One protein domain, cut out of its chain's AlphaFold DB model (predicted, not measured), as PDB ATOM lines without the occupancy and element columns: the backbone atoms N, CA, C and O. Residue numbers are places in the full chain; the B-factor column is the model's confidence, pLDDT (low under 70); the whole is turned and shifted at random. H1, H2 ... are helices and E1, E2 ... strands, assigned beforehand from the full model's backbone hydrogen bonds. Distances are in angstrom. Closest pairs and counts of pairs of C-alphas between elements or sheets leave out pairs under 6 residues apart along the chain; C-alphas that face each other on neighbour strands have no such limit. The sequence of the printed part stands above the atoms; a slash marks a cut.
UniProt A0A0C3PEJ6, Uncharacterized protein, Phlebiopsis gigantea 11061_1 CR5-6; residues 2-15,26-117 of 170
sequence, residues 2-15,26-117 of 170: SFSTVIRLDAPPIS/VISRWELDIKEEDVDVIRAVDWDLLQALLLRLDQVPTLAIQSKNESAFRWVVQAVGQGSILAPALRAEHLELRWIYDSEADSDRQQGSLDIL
ATOM      1  N   SER A   2      21.491 -16.595  12.537       26.67
ATOM      2  CA  SER A   2      21.040 -15.875  11.339       26.67
ATOM      3  C   SER A   2      19.611 -16.308  11.050       26.67
ATOM      4  O   SER A   2      19.379 -17.503  10.883       26.67
ATOM      5  N   PHE A   3      18.680 -15.362  11.001       31.77
ATOM      6  CA  PHE A   3      17.292 -15.605  10.611       31.77
ATOM      7  C   PHE A   3      17.166 -15.366   9.105       31.77
ATOM      8  O   PHE A   3      17.856 -14.504   8.557       31.77
ATOM      9  N   SER A   4      16.360 -16.173   8.420       25.62
ATOM     10  CA  SER A   4      16.177 -16.081   6.971       25.62
ATOM     11  C   SER A   4      14.691 -15.995   6.671       25.62
ATOM     12  O   SER A   4      14.012 -17.012   6.540       25.62
ATOM     13  N   THR A   5      14.192 -14.767   6.557       39.09
ATOM     14  CA  THR A   5      12.861 -14.494   6.020       39.09
ATOM     15  C   THR A   5      12.908 -14.722   4.512       39.09
ATOM     16  O   THR A   5      13.480 -13.928   3.762       39.09
ATOM     17  N   VAL A   6      12.356 -15.842   4.047       40.81
ATOM     18  CA  VAL A   6      12.316 -16.158   2.615       40.81
ATOM     19  C   VAL A   6      11.039 -15.570   2.025       40.81
ATOM     20  O   VAL A   6       9.965 -16.136   2.193       40.81
ATOM     21  N   ILE A   7      11.166 -14.454   1.305       41.38
ATOM     22  CA  ILE A   7      10.090 -13.939   0.452       41.38
ATOM     23  C   ILE A   7      10.105 -14.759  -0.839       41.38
ATOM     24  O   ILE A   7      11.061 -14.676  -1.616       41.38
ATOM     25  N   ARG A   8       9.072 -15.574  -1.068       41.03
ATOM     26  CA  ARG A   8       8.883 -16.253  -2.357       41.03
ATOM     27  C   ARG A   8       8.019 -15.376  -3.258       41.03
ATOM     28  O   ARG A   8       6.957 -14.905  -2.861       41.03
ATOM     29  N   LEU A   9       8.524 -15.131  -4.464       40.12
ATOM     30  CA  LEU A   9       7.843 -14.382  -5.515       40.12
ATOM     31  C   LEU A   9       7.423 -15.383  -6.589       40.12
ATOM     32  O   LEU A   9       8.233 -15.736  -7.448       40.12
ATOM     33  N   ASP A  10       6.179 -15.852  -6.534       38.62
ATOM     34  CA  ASP A  10       5.644 -16.717  -7.581       38.62
ATOM     35  C   ASP A  10       5.114 -15.867  -8.740       38.62
ATOM     36  O   ASP A  10       4.240 -15.011  -8.586       38.62
ATOM     37  N   ALA A  11       5.676 -16.094  -9.927       36.97
ATOM     38  CA  ALA A  11       5.161 -15.553 -11.178       36.97
ATOM     39  C   ALA A  11       4.207 -16.579 -11.822       36.97
ATOM     40  O   ALA A  11       4.465 -17.780 -11.728       36.97
ATOM     41  N   PRO A  12       3.129 -16.146 -12.503       40.72
ATOM     42  CA  PRO A  12       2.201 -17.066 -13.159       40.72
ATOM     43  C   PRO A  12       2.907 -17.936 -14.222       40.72
ATOM     44  O   PRO A  12       3.879 -17.483 -14.839       40.72
ATOM     45  N   PRO A  13       2.431 -19.175 -14.469       38.78
ATOM     46  CA  PRO A  13       3.057 -20.088 -15.419       38.78
ATOM     47  C   PRO A  13       3.027 -19.515 -16.841       38.78
ATOM     48  O   PRO A  13       2.007 -19.018 -17.320       38.78
ATOM     49  N   ILE A  14       4.167 -19.591 -17.526       46.59
ATOM     50  CA  ILE A  14       4.334 -19.110 -18.900       46.59
ATOM     51  C   ILE A  14       3.560 -20.056 -19.826       46.59
ATOM     52  O   ILE A  14       3.952 -21.208 -20.005       46.59
ATOM     53  N   SER A  15       2.472 -19.586 -20.440       37.41
ATOM     54  CA  SER A  15       1.853 -20.303 -21.558       37.41
ATOM     55  C   SER A  15       2.788 -20.251 -22.767       37.41
ATOM     56  O   SER A  15       3.028 -19.194 -23.349       37.41
ATOM     57  N   VAL A  26       3.953  -9.120 -14.278       62.78
ATOM     58  CA  VAL A  26       3.157  -8.642 -13.159       62.78
ATOM     59  C   VAL A  26       3.339  -9.652 -12.038       62.78
ATOM     60  O   VAL A  26       2.996 -10.822 -12.199       62.78
ATOM     61  N   ILE A  27       3.919  -9.214 -10.924       64.25
ATOM     62  CA  ILE A  27       3.935 -10.015  -9.704       64.25
ATOM     63  C   ILE A  27       2.558  -9.847  -9.068       64.25
ATOM     64  O   ILE A  27       2.225  -8.757  -8.615       64.25
ATOM     65  N   SER A  28       1.754 -10.904  -9.074       78.62
ATOM     66  CA  SER A  28       0.394 -10.881  -8.527       78.62
ATOM     67  C   SER A  28       0.333 -11.285  -7.053       78.62
ATOM     68  O   SER A  28      -0.650 -10.978  -6.384       78.62
ATOM     69  N   ARG A  29       1.368 -11.966  -6.538       83.94
ATOM     70  CA  ARG A  29       1.356 -12.582  -5.210       83.94
ATOM     71  C   ARG A  29       2.734 -12.568  -4.552       83.94
ATOM     72  O   ARG A  29       3.737 -12.840  -5.209       83.94
ATOM     73  N   TRP A  30       2.770 -12.235  -3.268       85.00
ATOM     74  CA  TRP A  30       3.959 -12.273  -2.414       85.00
ATOM     75  C   TRP A  30       3.690 -13.201  -1.242       85.00
ATOM     76  O   TRP A  30       2.637 -13.096  -0.620       85.00
ATOM     77  N   GLU A  31       4.639 -14.073  -0.916       87.56
ATOM     78  CA  GLU A  31       4.490 -14.995   0.209       87.56
ATOM     79  C   GLU A  31       5.541 -14.732   1.283       87.56
ATOM     80  O   GLU A  31       6.743 -14.705   1.003       87.56
ATOM     81  N   LEU A  32       5.069 -14.556   2.517       87.75
ATOM     82  CA  LEU A  32       5.873 -14.466   3.726       87.75
ATOM     83  C   LEU A  32       5.676 -15.747   4.542       87.75
ATOM     84  O   LEU A  32       4.617 -15.963   5.130       87.75
ATOM     85  N   ASP A  33       6.702 -16.591   4.561       87.81
ATOM     86  CA  ASP A  33       6.709 -17.849   5.309       87.81
ATOM     87  C   ASP A  33       7.376 -17.658   6.680       87.81
ATOM     88  O   ASP A  33       8.571 -17.361   6.767       87.81
ATOM     89  N   ILE A  34       6.589 -17.818   7.744       83.81
ATOM     90  CA  ILE A  34       7.022 -17.741   9.142       83.81
ATOM     91  C   ILE A  34       7.424 -19.151   9.587       83.81
ATOM     92  O   ILE A  34       6.581 -19.957  10.003       83.81
ATOM     93  N   LYS A  35       8.723 -19.450   9.482       79.06
ATOM     94  CA  LYS A  35       9.289 -20.789   9.702       79.06
ATOM     95  C   LYS A  35       9.843 -20.973  11.104       79.06
ATOM     96  O   LYS A  35      10.936 -20.496  11.370       79.06
ATOM     97  N   GLU A  36       9.146 -21.715  11.964       66.94
ATOM     98  CA  GLU A  36       9.643 -22.100  13.305       66.94
ATOM     99  C   GLU A  36      10.162 -20.914  14.155       66.94
ATOM    100  O   GLU A  36      10.847 -21.108  15.156       66.94
ATOM    101  N   GLU A  37       9.837 -19.675  13.770       67.94
ATOM    102  CA  GLU A  37      10.353 -18.469  14.406       67.94
ATOM    103  C   GLU A  37       9.592 -18.206  15.701       67.94
ATOM    104  O   GLU A  37       8.373 -18.391  15.768       67.94
ATOM    105  N   ASP A  38      10.318 -17.767  16.727       76.00
ATOM    106  CA  ASP A  38       9.711 -17.282  17.962       76.00
ATOM    107  C   ASP A  38       8.815 -16.071  17.652       76.00
ATOM    108  O   ASP A  38       9.105 -15.267  16.759       76.00
ATOM    109  N   VAL A  39       7.733 -15.914  18.414       85.12
ATOM    110  CA  VAL A  39       6.799 -14.791  18.284       85.12
ATOM    111  C   VAL A  39       7.526 -13.447  18.372       85.12
ATOM    112  O   VAL A  39       7.135 -12.487  17.709       85.12
ATOM    113  N   ASP A  40       8.618 -13.381  19.135       86.06
ATOM    114  CA  ASP A  40       9.425 -12.172  19.292       86.06
ATOM    115  C   ASP A  40      10.179 -11.774  18.014       86.06
ATOM    116  O   ASP A  40      10.347 -10.583  17.753       86.06
ATOM    117  N   VAL A  41      10.566 -12.736  17.169       83.69
ATOM    118  CA  VAL A  41      11.195 -12.449  15.867       83.69
ATOM    119  C   VAL A  41      10.175 -11.817  14.923       83.69
ATOM    120  O   VAL A  41      10.442 -10.787  14.307       83.69
ATOM    121  N   ILE A  42       8.967 -12.376  14.884       86.81
ATOM    122  CA  ILE A  42       7.860 -11.871  14.066       86.81
ATOM    123  C   ILE A  42       7.377 -10.496  14.540       86.81
ATOM    124  O   ILE A  42       7.048  -9.632  13.725       86.81
ATOM    125  N   ARG A  43       7.410 -10.242  15.849       87.25
ATOM    126  CA  ARG A  43       7.149  -8.914  16.426       87.25
ATOM    127  C   ARG A  43       8.202  -7.876  16.056       87.25
ATOM    128  O   ARG A  43       7.874  -6.698  15.992       87.25
ATOM    129  N   ALA A  44       9.446  -8.299  15.839       87.12
ATOM    130  CA  ALA A  44      10.549  -7.412  15.484       87.12
ATOM    131  C   ALA A  44      10.579  -7.034  13.992       87.12
ATOM    132  O   ALA A  44      11.375  -6.179  13.602       87.12
ATOM    133  N   VAL A  45       9.736  -7.649  13.155       87.44
ATOM    134  CA  VAL A  45       9.590  -7.268  11.745       87.44
ATOM    135  C   VAL A  45       9.069  -5.832  11.649       87.44
ATOM    136  O   VAL A  45       8.101  -5.457  12.307       87.44
ATOM    137  N   ASP A  46       9.691  -5.032  10.783       91.06
ATOM    138  CA  ASP A  46       9.221  -3.683  10.463       91.06
ATOM    139  C   ASP A  46       8.019  -3.757   9.504       91.06
ATOM    140  O   ASP A  46       8.136  -3.668   8.276       91.06
ATOM    141  N   TRP A  47       6.846  -4.000  10.088       90.50
ATOM    142  CA  TRP A  47       5.583  -4.143   9.364       90.50
ATOM    143  C   TRP A  47       5.169  -2.864   8.629       90.50
ATOM    144  O   TRP A  47       4.558  -2.948   7.561       90.50
ATOM    145  N   ASP A  48       5.539  -1.697   9.158       89.25
ATOM    146  CA  ASP A  48       5.261  -0.402   8.537       89.25
ATOM    147  C   ASP A  48       6.079  -0.222   7.260       89.25
ATOM    148  O   ASP A  48       5.534   0.156   6.215       89.25
ATOM    149  N   LEU A  49       7.373  -0.555   7.303       89.00
ATOM    150  CA  LEU A  49       8.224  -0.551   6.119       89.00
ATOM    151  C   LEU A  49       7.727  -1.553   5.074       89.00
ATOM    152  O   LEU A  49       7.627  -1.200   3.898       89.00
ATOM    153  N   LEU A  50       7.383  -2.780   5.481       88.50
ATOM    154  CA  LEU A  50       6.845  -3.797   4.571       88.50
ATOM    155  C   LEU A  50       5.585  -3.288   3.858       88.50
ATOM    156  O   LEU A  50       5.484  -3.354   2.632       88.50
ATOM    157  N   GLN A  51       4.647  -2.721   4.613       85.69
ATOM    158  CA  GLN A  51       3.421  -2.141   4.081       85.69
ATOM    159  C   GLN A  51       3.701  -0.975   3.124       85.69
ATOM    160  O   GLN A  51       3.101  -0.894   2.051       85.69
ATOM    161  N   ALA A  52       4.630  -0.086   3.479       86.75
ATOM    162  CA  ALA A  52       5.028   1.026   2.625       86.75
ATOM    163  C   ALA A  52       5.643   0.540   1.307       86.75
ATOM    164  O   ALA A  52       5.394   1.133   0.258       86.75
ATOM    165  N   LEU A  53       6.420  -0.546   1.330       86.81
ATOM    166  CA  LEU A  53       6.976  -1.149   0.120       86.81
ATOM    167  C   LEU A  53       5.882  -1.745  -0.771       86.81
ATOM    168  O   LEU A  53       5.893  -1.486  -1.973       86.81
ATOM    169  N   LEU A  54       4.916  -2.467  -0.198       83.12
ATOM    170  CA  LEU A  54       3.800  -3.060  -0.948       83.12
ATOM    171  C   LEU A  54       2.962  -2.002  -1.672       83.12
ATOM    172  O   LEU A  54       2.618  -2.172  -2.838       83.12
ATOM    173  N   LEU A  55       2.689  -0.878  -1.006       82.12
ATOM    174  CA  LEU A  55       1.900   0.222  -1.568       82.12
ATOM    175  C   LEU A  55       2.642   1.034  -2.641       82.12
ATOM    176  O   LEU A  55       2.015   1.798  -3.369       82.12
ATOM    177  N   ARG A  56       3.970   0.903  -2.741       85.25
ATOM    178  CA  ARG A  56       4.784   1.597  -3.756       85.25
ATOM    179  C   ARG A  56       4.879   0.843  -5.078       85.25
ATOM    180  O   ARG A  56       5.458   1.374  -6.025       85.25
ATOM    181  N   LEU A  57       4.368  -0.382  -5.143       82.19
ATOM    182  CA  LEU A  57       4.353  -1.170  -6.367       82.19
ATOM    183  C   LEU A  57       3.264  -0.644  -7.314       82.19
ATOM    184  O   LEU A  57       2.162  -0.325  -6.877       82.19
ATOM    185  N   ASP A  58       3.564  -0.594  -8.619       76.50
ATOM    186  CA  ASP A  58       2.611  -0.173  -9.668       76.50
ATOM    187  C   ASP A  58       1.284  -0.957  -9.607       76.50
ATOM    188  O   ASP A  58       0.233  -0.452  -9.994       76.50
ATOM    189  N   GLN A  59       1.350  -2.214  -9.158       80.31
ATOM    190  CA  GLN A  59       0.206  -3.057  -8.842       80.31
ATOM    191  C   GLN A  59       0.430  -3.650  -7.458       80.31
ATOM    192  O   GLN A  59       1.492  -4.224  -7.210       80.31
ATOM    193  N   VAL A  60      -0.557  -3.502  -6.575       80.81
ATOM    194  CA  VAL A  60      -0.491  -4.042  -5.216       80.81
ATOM    195  C   VAL A  60      -0.665  -5.561  -5.303       80.81
ATOM    196  O   VAL A  60      -1.726  -6.021  -5.728       80.81
ATOM    197  N   PRO A  61       0.364  -6.354  -4.966       84.19
ATOM    198  CA  PRO A  61       0.245  -7.801  -4.970       84.19
ATOM    199  C   PRO A  61      -0.576  -8.256  -3.762       84.19
ATOM    200  O   PRO A  61      -0.561  -7.611  -2.712       84.19
ATOM    201  N   THR A  62      -1.218  -9.415  -3.875       88.50
ATOM    202  CA  THR A  62      -1.763 -10.094  -2.697       88.50
ATOM    203  C   THR A  62      -0.608 -10.601  -1.835       88.50
ATOM    204  O   THR A  62       0.217 -11.389  -2.304       88.50
ATOM    205  N   LEU A  63      -0.535 -10.153  -0.583       91.25
ATOM    206  CA  LEU A  63       0.399 -10.659   0.416       91.25
ATOM    207  C   LEU A  63      -0.228 -11.858   1.130       91.25
ATOM    208  O   LEU A  63      -1.246 -11.717   1.798       91.25
ATOM    209  N   ALA A  64       0.398 -13.021   1.038       92.56
ATOM    210  CA  ALA A  64       0.036 -14.192   1.819       92.56
ATOM    211  C   ALA A  64       1.051 -14.402   2.939       92.56
ATOM    212  O   ALA A  64       2.239 -14.594   2.680       92.56
ATOM    213  N   ILE A  65       0.584 -14.373   4.183       92.81
ATOM    214  CA  ILE A  65       1.397 -14.711   5.351       92.81
ATOM    215  C   ILE A  65       1.017 -16.113   5.780       92.81
ATOM    216  O   ILE A  65      -0.153 -16.372   6.060       92.81
ATOM    217  N   GLN A  66       1.993 -17.007   5.830       93.62
ATOM    218  CA  GLN A  66       1.761 -18.406   6.149       93.62
ATOM    219  C   GLN A  66       2.673 -18.891   7.264       93.62
ATOM    220  O   GLN A  66       3.818 -18.457   7.375       93.62
ATOM    221  N   SER A  67       2.159 -19.777   8.116       91.62
ATOM    222  CA  SER A  67       2.951 -20.365   9.194       91.62
ATOM    223  C   SER A  67       2.409 -21.715   9.637       91.62
ATOM    224  O   SER A  67       1.202 -21.940   9.604       91.62
ATOM    225  N   LYS A  68       3.321 -22.570  10.114       89.81
ATOM    226  CA  LYS A  68       3.028 -23.764  10.926       89.81
ATOM    227  C   LYS A  68       3.185 -23.514  12.436       89.81
ATOM    228  O   LYS A  68       2.906 -24.399  13.237       89.81
ATOM    229  N   ASN A  69       3.691 -22.347  12.847       90.88
ATOM    230  CA  ASN A  69       3.887 -22.018  14.258       90.88
ATOM    231  C   ASN A  69       2.620 -21.365  14.819       90.88
ATOM    232  O   ASN A  69       2.321 -20.212  14.507       90.88
ATOM    233  N   GLU A  70       1.903 -22.090  15.678       92.12
ATOM    234  CA  GLU A  70       0.639 -21.641  16.271       92.12
ATOM    235  C   GLU A  70       0.775 -20.295  16.997       92.12
ATOM    236  O   GLU A  70      -0.047 -19.402  16.809       92.12
ATOM    237  N   SER A  71       1.823 -20.119  17.808       92.31
ATOM    238  CA  SER A  71       1.985 -18.921  18.645       92.31
ATOM    239  C   SER A  71       2.293 -17.681  17.811       92.31
ATOM    240  O   SER A  71       1.698 -16.622  18.023       92.31
ATOM    241  N   ALA A  72       3.193 -17.820  16.834       91.94
ATOM    242  CA  ALA A  72       3.523 -16.737  15.918       91.94
ATOM    243  C   ALA A  72       2.317 -16.375  15.039       91.94
ATOM    244  O   ALA A  72       1.979 -15.200  14.896       91.94
ATOM    245  N   PHE A  73       1.619 -17.381  14.508       94.12
ATOM    246  CA  PHE A  73       0.459 -17.168  13.656       94.12
ATOM    247  C   PHE A  73      -0.717 -16.545  14.415       94.12
ATOM    248  O   PHE A  73      -1.293 -15.567  13.940       94.12
ATOM    249  N   ARG A  74      -1.014 -17.017  15.638       95.00
ATOM    250  CA  ARG A  74      -2.016 -16.410  16.531       95.00
ATOM    251  C   ARG A  74      -1.745 -14.922  16.722       95.00
ATOM    252  O   ARG A  74      -2.665 -14.112  16.609       95.00
ATOM    253  N   TRP A  75      -0.490 -14.562  16.991       94.94
ATOM    254  CA  TRP A  75      -0.104 -13.165  17.165       94.94
ATOM    255  C   TRP A  75      -0.335 -12.345  15.889       94.94
ATOM    256  O   TRP A  75      -0.914 -11.264  15.974       94.94
ATOM    257  N   VAL A  76       0.040 -12.861  14.712       94.94
ATOM    258  CA  VAL A  76      -0.199 -12.172  13.430       94.94
ATOM    259  C   VAL A  76      -1.693 -11.963  13.184       94.94
ATOM    260  O   VAL A  76      -2.102 -10.849  12.868       94.94
ATOM    261  N   VAL A  77      -2.521 -12.995  13.369       96.06
ATOM    262  CA  VAL A  77      -3.980 -12.897  13.186       96.06
ATOM    263  C   VAL A  77      -4.575 -11.843  14.124       96.06
ATOM    264  O   VAL A  77      -5.405 -11.039  13.695       96.06
ATOM    265  N   GLN A  78      -4.123 -11.793  15.381       95.81
ATOM    266  CA  GLN A  78      -4.532 -10.765  16.345       95.81
ATOM    267  C   GLN A  78      -4.101  -9.361  15.909       95.81
ATOM    268  O   GLN A  78      -4.932  -8.455  15.872       95.81
ATOM    269  N   ALA A  79      -2.830  -9.184  15.553       94.81
ATOM    270  CA  ALA A  79      -2.268  -7.900  15.151       94.81
ATOM    271  C   ALA A  79      -2.950  -7.347  13.884       94.81
ATOM    272  O   ALA A  79      -3.323  -6.174  13.825       94.81
ATOM    273  N   VAL A  80      -3.195  -8.205  12.888       95.12
ATOM    274  CA  VAL A  80      -3.945  -7.850  11.673       95.12
ATOM    275  C   VAL A  80      -5.400  -7.520  12.005       95.12
ATOM    276  O   VAL A  80      -5.909  -6.495  11.556       95.12
ATOM    277  N   GLY A  81      -6.069  -8.345  12.815       92.25
ATOM    278  CA  GLY A  81      -7.466  -8.130  13.206       92.25
ATOM    279  C   GLY A  81      -7.689  -6.839  14.003       92.25
ATOM    280  O   GLY A  81      -8.739  -6.215  13.883       92.25
ATOM    281  N   GLN A  82      -6.688  -6.410  14.775       93.56
ATOM    282  CA  GLN A  82      -6.676  -5.129  15.494       93.56
ATOM    283  C   GLN A  82      -6.249  -3.948  14.610       93.56
ATOM    284  O   GLN A  82      -6.345  -2.797  15.031       93.56
ATOM    285  N   GLY A  83      -5.764  -4.214  13.396       91.81
ATOM    286  CA  GLY A  83      -5.232  -3.203  12.490       91.81
ATOM    287  C   GLY A  83      -3.892  -2.612  12.932       91.81
ATOM    288  O   GLY A  83      -3.520  -1.550  12.436       91.81
ATOM    289  N   SER A  84      -3.161  -3.267  13.842       92.75
ATOM    290  CA  SER A  84      -1.841  -2.804  14.284       92.75
ATOM    291  C   SER A  84      -0.754  -3.057  13.241       92.75
ATOM    292  O   SER A  84       0.274  -2.390  13.267       92.75
ATOM    293  N   ILE A  85      -0.975  -4.009  12.330       93.12
ATOM    294  CA  ILE A  85      -0.117  -4.271  11.171       93.12
ATOM    295  C   ILE A  85      -0.986  -4.473   9.927       93.12
ATOM    296  O   ILE A  85      -2.099  -4.991  10.019       93.12
ATOM    297  N   LEU A  86      -0.476  -4.088   8.753       91.94
ATOM    298  CA  LEU A  86      -1.049  -4.430   7.440       91.94
ATOM    299  C   LEU A  86      -2.507  -3.983   7.212       91.94
ATOM    300  O   LEU A  86      -3.174  -4.474   6.299       91.94
ATOM    301  N   ALA A  87      -3.008  -3.010   7.979       91.56
ATOM    302  CA  ALA A  87      -4.389  -2.531   7.884       91.56
ATOM    303  C   ALA A  87      -4.803  -2.027   6.480       91.56
ATOM    304  O   ALA A  87      -5.947  -2.247   6.080       91.56
ATOM    305  N   PRO A  88      -3.949  -1.343   5.690       89.12
ATOM    306  CA  PRO A  88      -4.256  -1.001   4.304       89.12
ATOM    307  C   PRO A  88      -4.345  -2.222   3.388       89.12
ATOM    308  O   PRO A  88      -5.246  -2.261   2.561       89.12
ATOM    309  N   ALA A  89      -3.459  -3.214   3.547       88.06
ATOM    310  CA  ALA A  89      -3.489  -4.432   2.734       88.06
ATOM    311  C   ALA A  89      -4.755  -5.254   3.017       88.06
ATOM    312  O   ALA A  89      -5.413  -5.704   2.082       88.06
ATOM    313  N   LEU A  90      -5.147  -5.356   4.294       90.38
ATOM    314  CA  LEU A  90      -6.400  -5.985   4.710       90.38
ATOM    315  C   LEU A  90      -7.624  -5.277   4.103       90.38
ATOM    316  O   LEU A  90      -8.485  -5.927   3.522       90.38
ATOM    317  N   ARG A  91      -7.697  -3.942   4.202       89.06
ATOM    318  CA  ARG A  91      -8.820  -3.152   3.654       89.06
ATOM    319  C   ARG A  91      -8.915  -3.195   2.133       89.06
ATOM    320  O   ARG A  91      -9.995  -2.979   1.598       89.06
ATOM    321  N   ALA A  92      -7.793  -3.407   1.459       87.19
ATOM    322  CA  ALA A  92      -7.735  -3.519   0.011       87.19
ATOM    323  C   ALA A  92      -7.954  -4.960  -0.486       87.19
ATOM    324  O   ALA A  92      -7.774  -5.202  -1.671       87.19
ATOM    325  N   GLU A  93      -8.306  -5.904   0.398       88.81
ATOM    326  CA  GLU A  93      -8.526  -7.321   0.059       88.81
ATOM    327  C   GLU A  93      -7.295  -7.988  -0.594       88.81
ATOM    328  O   GLU A  93      -7.395  -8.955  -1.343       88.81
ATOM    329  N   HIS A  94      -6.099  -7.482  -0.273       90.25
ATOM    330  CA  HIS A  94      -4.810  -7.971  -0.771       90.25
ATOM    331  C   HIS A  94      -4.009  -8.695   0.318       90.25
ATOM    332  O   HIS A  94      -2.778  -8.700   0.287       90.25
ATOM    333  N   LEU A  95      -4.685  -9.288   1.302       93.06
ATOM    334  CA  LEU A  95      -4.054 -10.009   2.403       93.06
ATOM    335  C   LEU A  95      -4.699 -11.385   2.576       93.06
ATOM    336  O   LEU A  95      -5.917 -11.485   2.666       93.06
ATOM    337  N   GLU A  96      -3.872 -12.418   2.683       94.94
ATOM    338  CA  GLU A  96      -4.269 -13.776   3.059       94.94
ATOM    339  C   GLU A  96      -3.480 -14.202   4.303       94.94
ATOM    340  O   GLU A  96      -2.267 -13.977   4.377       94.94
ATOM    341  N   LEU A  97      -4.144 -14.845   5.266       95.69
ATOM    342  CA  LEU A  97      -3.499 -15.395   6.462       95.69
ATOM    343  C   LEU A  97      -3.678 -16.907   6.463       95.69
ATOM    344  O   LEU A  97      -4.727 -17.415   6.853       95.69
ATOM    345  N   ARG A  98      -2.645 -17.629   6.030       95.19
ATOM    346  CA  ARG A  98      -2.699 -19.074   5.813       95.19
ATOM    347  C   ARG A  98      -2.127 -19.860   6.986       95.19
ATOM    348  O   ARG A  98      -0.916 -19.886   7.204       95.19
ATOM    349  N   TRP A  99      -3.000 -20.550   7.707       94.56
ATOM    350  CA  TRP A  99      -2.584 -21.556   8.673       94.56
ATOM    351  C   TRP A  99      -2.188 -22.829   7.942       94.56
ATOM    352  O   TRP A  99      -2.973 -23.367   7.161       94.56
ATOM    353  N   ILE A 100      -0.976 -23.303   8.198       91.31
ATOM    354  CA  ILE A 100      -0.450 -24.526   7.614       91.31
ATOM    355  C   ILE A 100      -0.457 -25.610   8.689       91.31
ATOM    356  O   ILE A 100       0.155 -25.443   9.742       91.31
ATOM    357  N   TYR A 101      -1.101 -26.739   8.411       87.06
ATOM    358  CA  TYR A 101      -1.225 -27.851   9.351       87.06
ATOM    359  C   TYR A 101      -0.905 -29.180   8.678       87.06
ATOM    360  O   TYR A 101      -1.033 -29.329   7.464       87.06
ATOM    361  N   ASP A 102      -0.488 -30.156   9.473       82.62
ATOM    362  CA  ASP A 102      -0.301 -31.518   8.993       82.62
ATOM    363  C   ASP A 102      -1.613 -32.283   9.230       82.62
ATOM    364  O   ASP A 102      -2.115 -32.332  10.352       82.62
ATOM    365  N   SER A 103      -2.211 -32.825   8.167       68.88
ATOM    366  CA  SER A 103      -3.425 -33.637   8.262       68.88
ATOM    367  C   SER A 103      -3.048 -35.105   8.449       68.88
ATOM    368  O   SER A 103      -2.315 -35.668   7.634       68.88
ATOM    369  N   GLU A 104      -3.567 -35.736   9.503       63.19
ATOM    370  CA  GLU A 104      -3.473 -37.191   9.702       63.19
ATOM    371  C   GLU A 104      -4.603 -37.962   8.996       63.19
ATOM    372  O   GLU A 104      -4.675 -39.184   9.098       63.19
ATOM    373  N   ALA A 105      -5.499 -37.263   8.286       57.53
ATOM    374  CA  ALA A 105      -6.715 -37.858   7.732       57.53
ATOM    375  C   ALA A 105      -6.465 -38.851   6.582       57.53
ATOM    376  O   ALA A 105      -7.334 -39.673   6.303       57.53
ATOM    377  N   ASP A 106      -5.283 -38.819   5.963       51.59
ATOM    378  CA  ASP A 106      -4.867 -39.774   4.941       51.59
ATOM    379  C   ASP A 106      -3.587 -40.495   5.376       51.59
ATOM    380  O   ASP A 106      -2.688 -39.918   5.989       51.59
ATOM    381  N   SER A 107      -3.479 -41.778   5.022       57.12
ATOM    382  CA  SER A 107      -2.295 -42.617   5.271       57.12
ATOM    383  C   SER A 107      -0.992 -42.050   4.683       57.12
ATOM    384  O   SER A 107       0.091 -42.486   5.073       57.12
ATOM    385  N   ASP A 108      -1.103 -41.057   3.799       59.97
ATOM    386  CA  ASP A 108      -0.028 -40.159   3.399       59.97
ATOM    387  C   ASP A 108      -0.229 -38.813   4.109       59.97
ATOM    388  O   ASP A 108      -1.224 -38.134   3.865       59.97
ATOM    389  N   ARG A 109       0.718 -38.405   4.966       57.59
ATOM    390  CA  ARG A 109       0.695 -37.091   5.637       57.59
ATOM    391  C   ARG A 109       0.613 -35.972   4.595       57.59
ATOM    392  O   ARG A 109       1.635 -35.572   4.034       57.59
ATOM    393  N   GLN A 110      -0.588 -35.461   4.339       64.19
ATOM    394  CA  GLN A 110      -0.798 -34.311   3.467       64.19
ATOM    395  C   GLN A 110      -0.778 -33.033   4.300       64.19
ATOM    396  O   GLN A 110      -1.437 -32.914   5.333       64.19
ATOM    397  N   GLN A 111       0.003 -32.061   3.840       78.31
ATOM    398  CA  GLN A 111       0.053 -30.738   4.440       78.31
ATOM    399  C   GLN A 111      -1.157 -29.931   3.959       78.31
ATOM    400  O   GLN A 111      -1.271 -29.618   2.773       78.31
ATOM    401  N   GLY A 112      -2.055 -29.607   4.886       84.50
ATOM    402  CA  GLY A 112      -3.188 -28.721   4.665       84.50
ATOM    403  C   GLY A 112      -2.800 -27.248   4.798       84.50
ATOM    404  O   GLY A 112      -1.800 -26.890   5.426       84.50
ATOM    405  N   SER A 113      -3.605 -26.382   4.187       89.69
ATOM    406  CA  SER A 113      -3.496 -24.928   4.313       89.69
ATOM    407  C   SER A 113      -4.889 -24.316   4.325       89.69
ATOM    408  O   SER A 113      -5.699 -24.635   3.456       89.69
ATOM    409  N   LEU A 114      -5.137 -23.378   5.235       90.62
ATOM    410  CA  LEU A 114      -6.413 -22.675   5.351       90.62
ATOM    411  C   LEU A 114      -6.202 -21.165   5.473       90.62
ATOM    412  O   LEU A 114      -5.477 -20.720   6.358       90.62
ATOM    413  N   ASP A 115      -6.858 -20.378   4.619       94.31
ATOM    414  CA  ASP A 115      -6.894 -18.920   4.760       94.31
ATOM    415  C   ASP A 115      -7.962 -18.491   5.779       94.31
ATOM    416  O   ASP A 115      -9.162 -18.576   5.521       94.31
ATOM    417  N   ILE A 116      -7.519 -18.001   6.933       94.88
ATOM    418  CA  ILE A 116      -8.377 -17.609   8.058       94.88
ATOM    419  C   ILE A 116      -9.249 -16.393   7.729       94.88
ATOM    420  O   ILE A 116     -10.372 -16.277   8.233       94.88
ATOM    421  N   LEU A 117      -8.764 -15.481   6.882       93.06
ATOM    422  CA  LEU A 117      -9.529 -14.286   6.519       93.06
ATOM    423  C   LEU A 117     -10.737 -14.639   5.641       93.06
ATOM    424  O   LEU A 117     -11.811 -14.058   5.824       93.06
TER     425      LEU A 117
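AT A GLANCE: This is residues 2 to 15 and 26 to 117 of the 170 residues of an uncharacterized protein of Phlebiopsis gigantea 11061_1 CR5-6 (UniProt A0A0C3PEJ6). A curled, strongly twisted sheet of five strands has its longest helix, H3, packed along one face over E3 and E4, in two layers. H1 packs on H3, H4 lies near H2 and H3, and the hairpin of E4 and E5 reaches toward one end of the longest axis. The printed part has 106 residues, of mixed class, in the order E1 E2 H1 H2 E3 H3 H4 E4 E5; the mixed sheet runs E1 E2 E3 E4 E5. It is compact, with a radius of gyration of the C-alphas of 14.5 A and spans of 45 by 42 by 30 A.

HOW THE PARTS SIT: E2, residues 29 to 34, and E3, residues 62 to 67, are parallel neighbours, with N 32 and O 64 within hydrogen-bond range at 2.8 A. E4, residues 95 to 103, is parallel to E3, N 98 and O 65 being 2.8 A apart. Edge strand E1, residues 7 to 10, is antiparallel to E2, with N 31 and O 8 at 3.1 A. Edge strand E5, residues 110 to 115, forms an antiparallel hairpin with E4, with N 99 and O 114 at 2.8 A. H3, residues 70 to 81, is on the sheet at a height of 9.4 A and runs along the strands, at 6 degrees to E3 on the local plane; its closest C-alphas to E3 are Phe 73 and Ser 67, 6.0 A. H1, residues 39 to 43, touches H3 at residues 71 to 75 alone, the closest C-alphas being Val 39 and Ala 72, 4.5 A. H4, residues 87 to 91, only grazes the sheet. H2, residues 47 to 55, is close to H4 but not clearly touching, the closest C-alphas being Gln 51 and Ala 89, 7.4 A. E2, H1 H2, E3 and E3, H3 H4, E4 are strand-helix-strand units, parallel neighbour strands joined through helices, with right-handed crossovers. In the four helices every O i to N i+4 pair is within hydrogen-bond range.

IN THESE COORDINATES: E1 begins at C-alpha 7 (10.090, -13.939, 0.452) and E5 ends at C-alpha 115 (-6.894, -18.920, 4.760). E4 is 24.4 A long, H3 16.1 A and H2 12.3 A.

THE WHOLE: The C-alphas farthest apart, of Arg 56 and Ser 107, are 45.7 A apart. Residues 16 to 25 are not printed, and C-alphas 15 and 26 are 14.4 A apart across the cut. Of the links printed whole, none is long. Mean pLDDT of the printed part is 79.1; residues 2 to 15, 26 to 27, 36 to 37 and 103 to 110 are under 70.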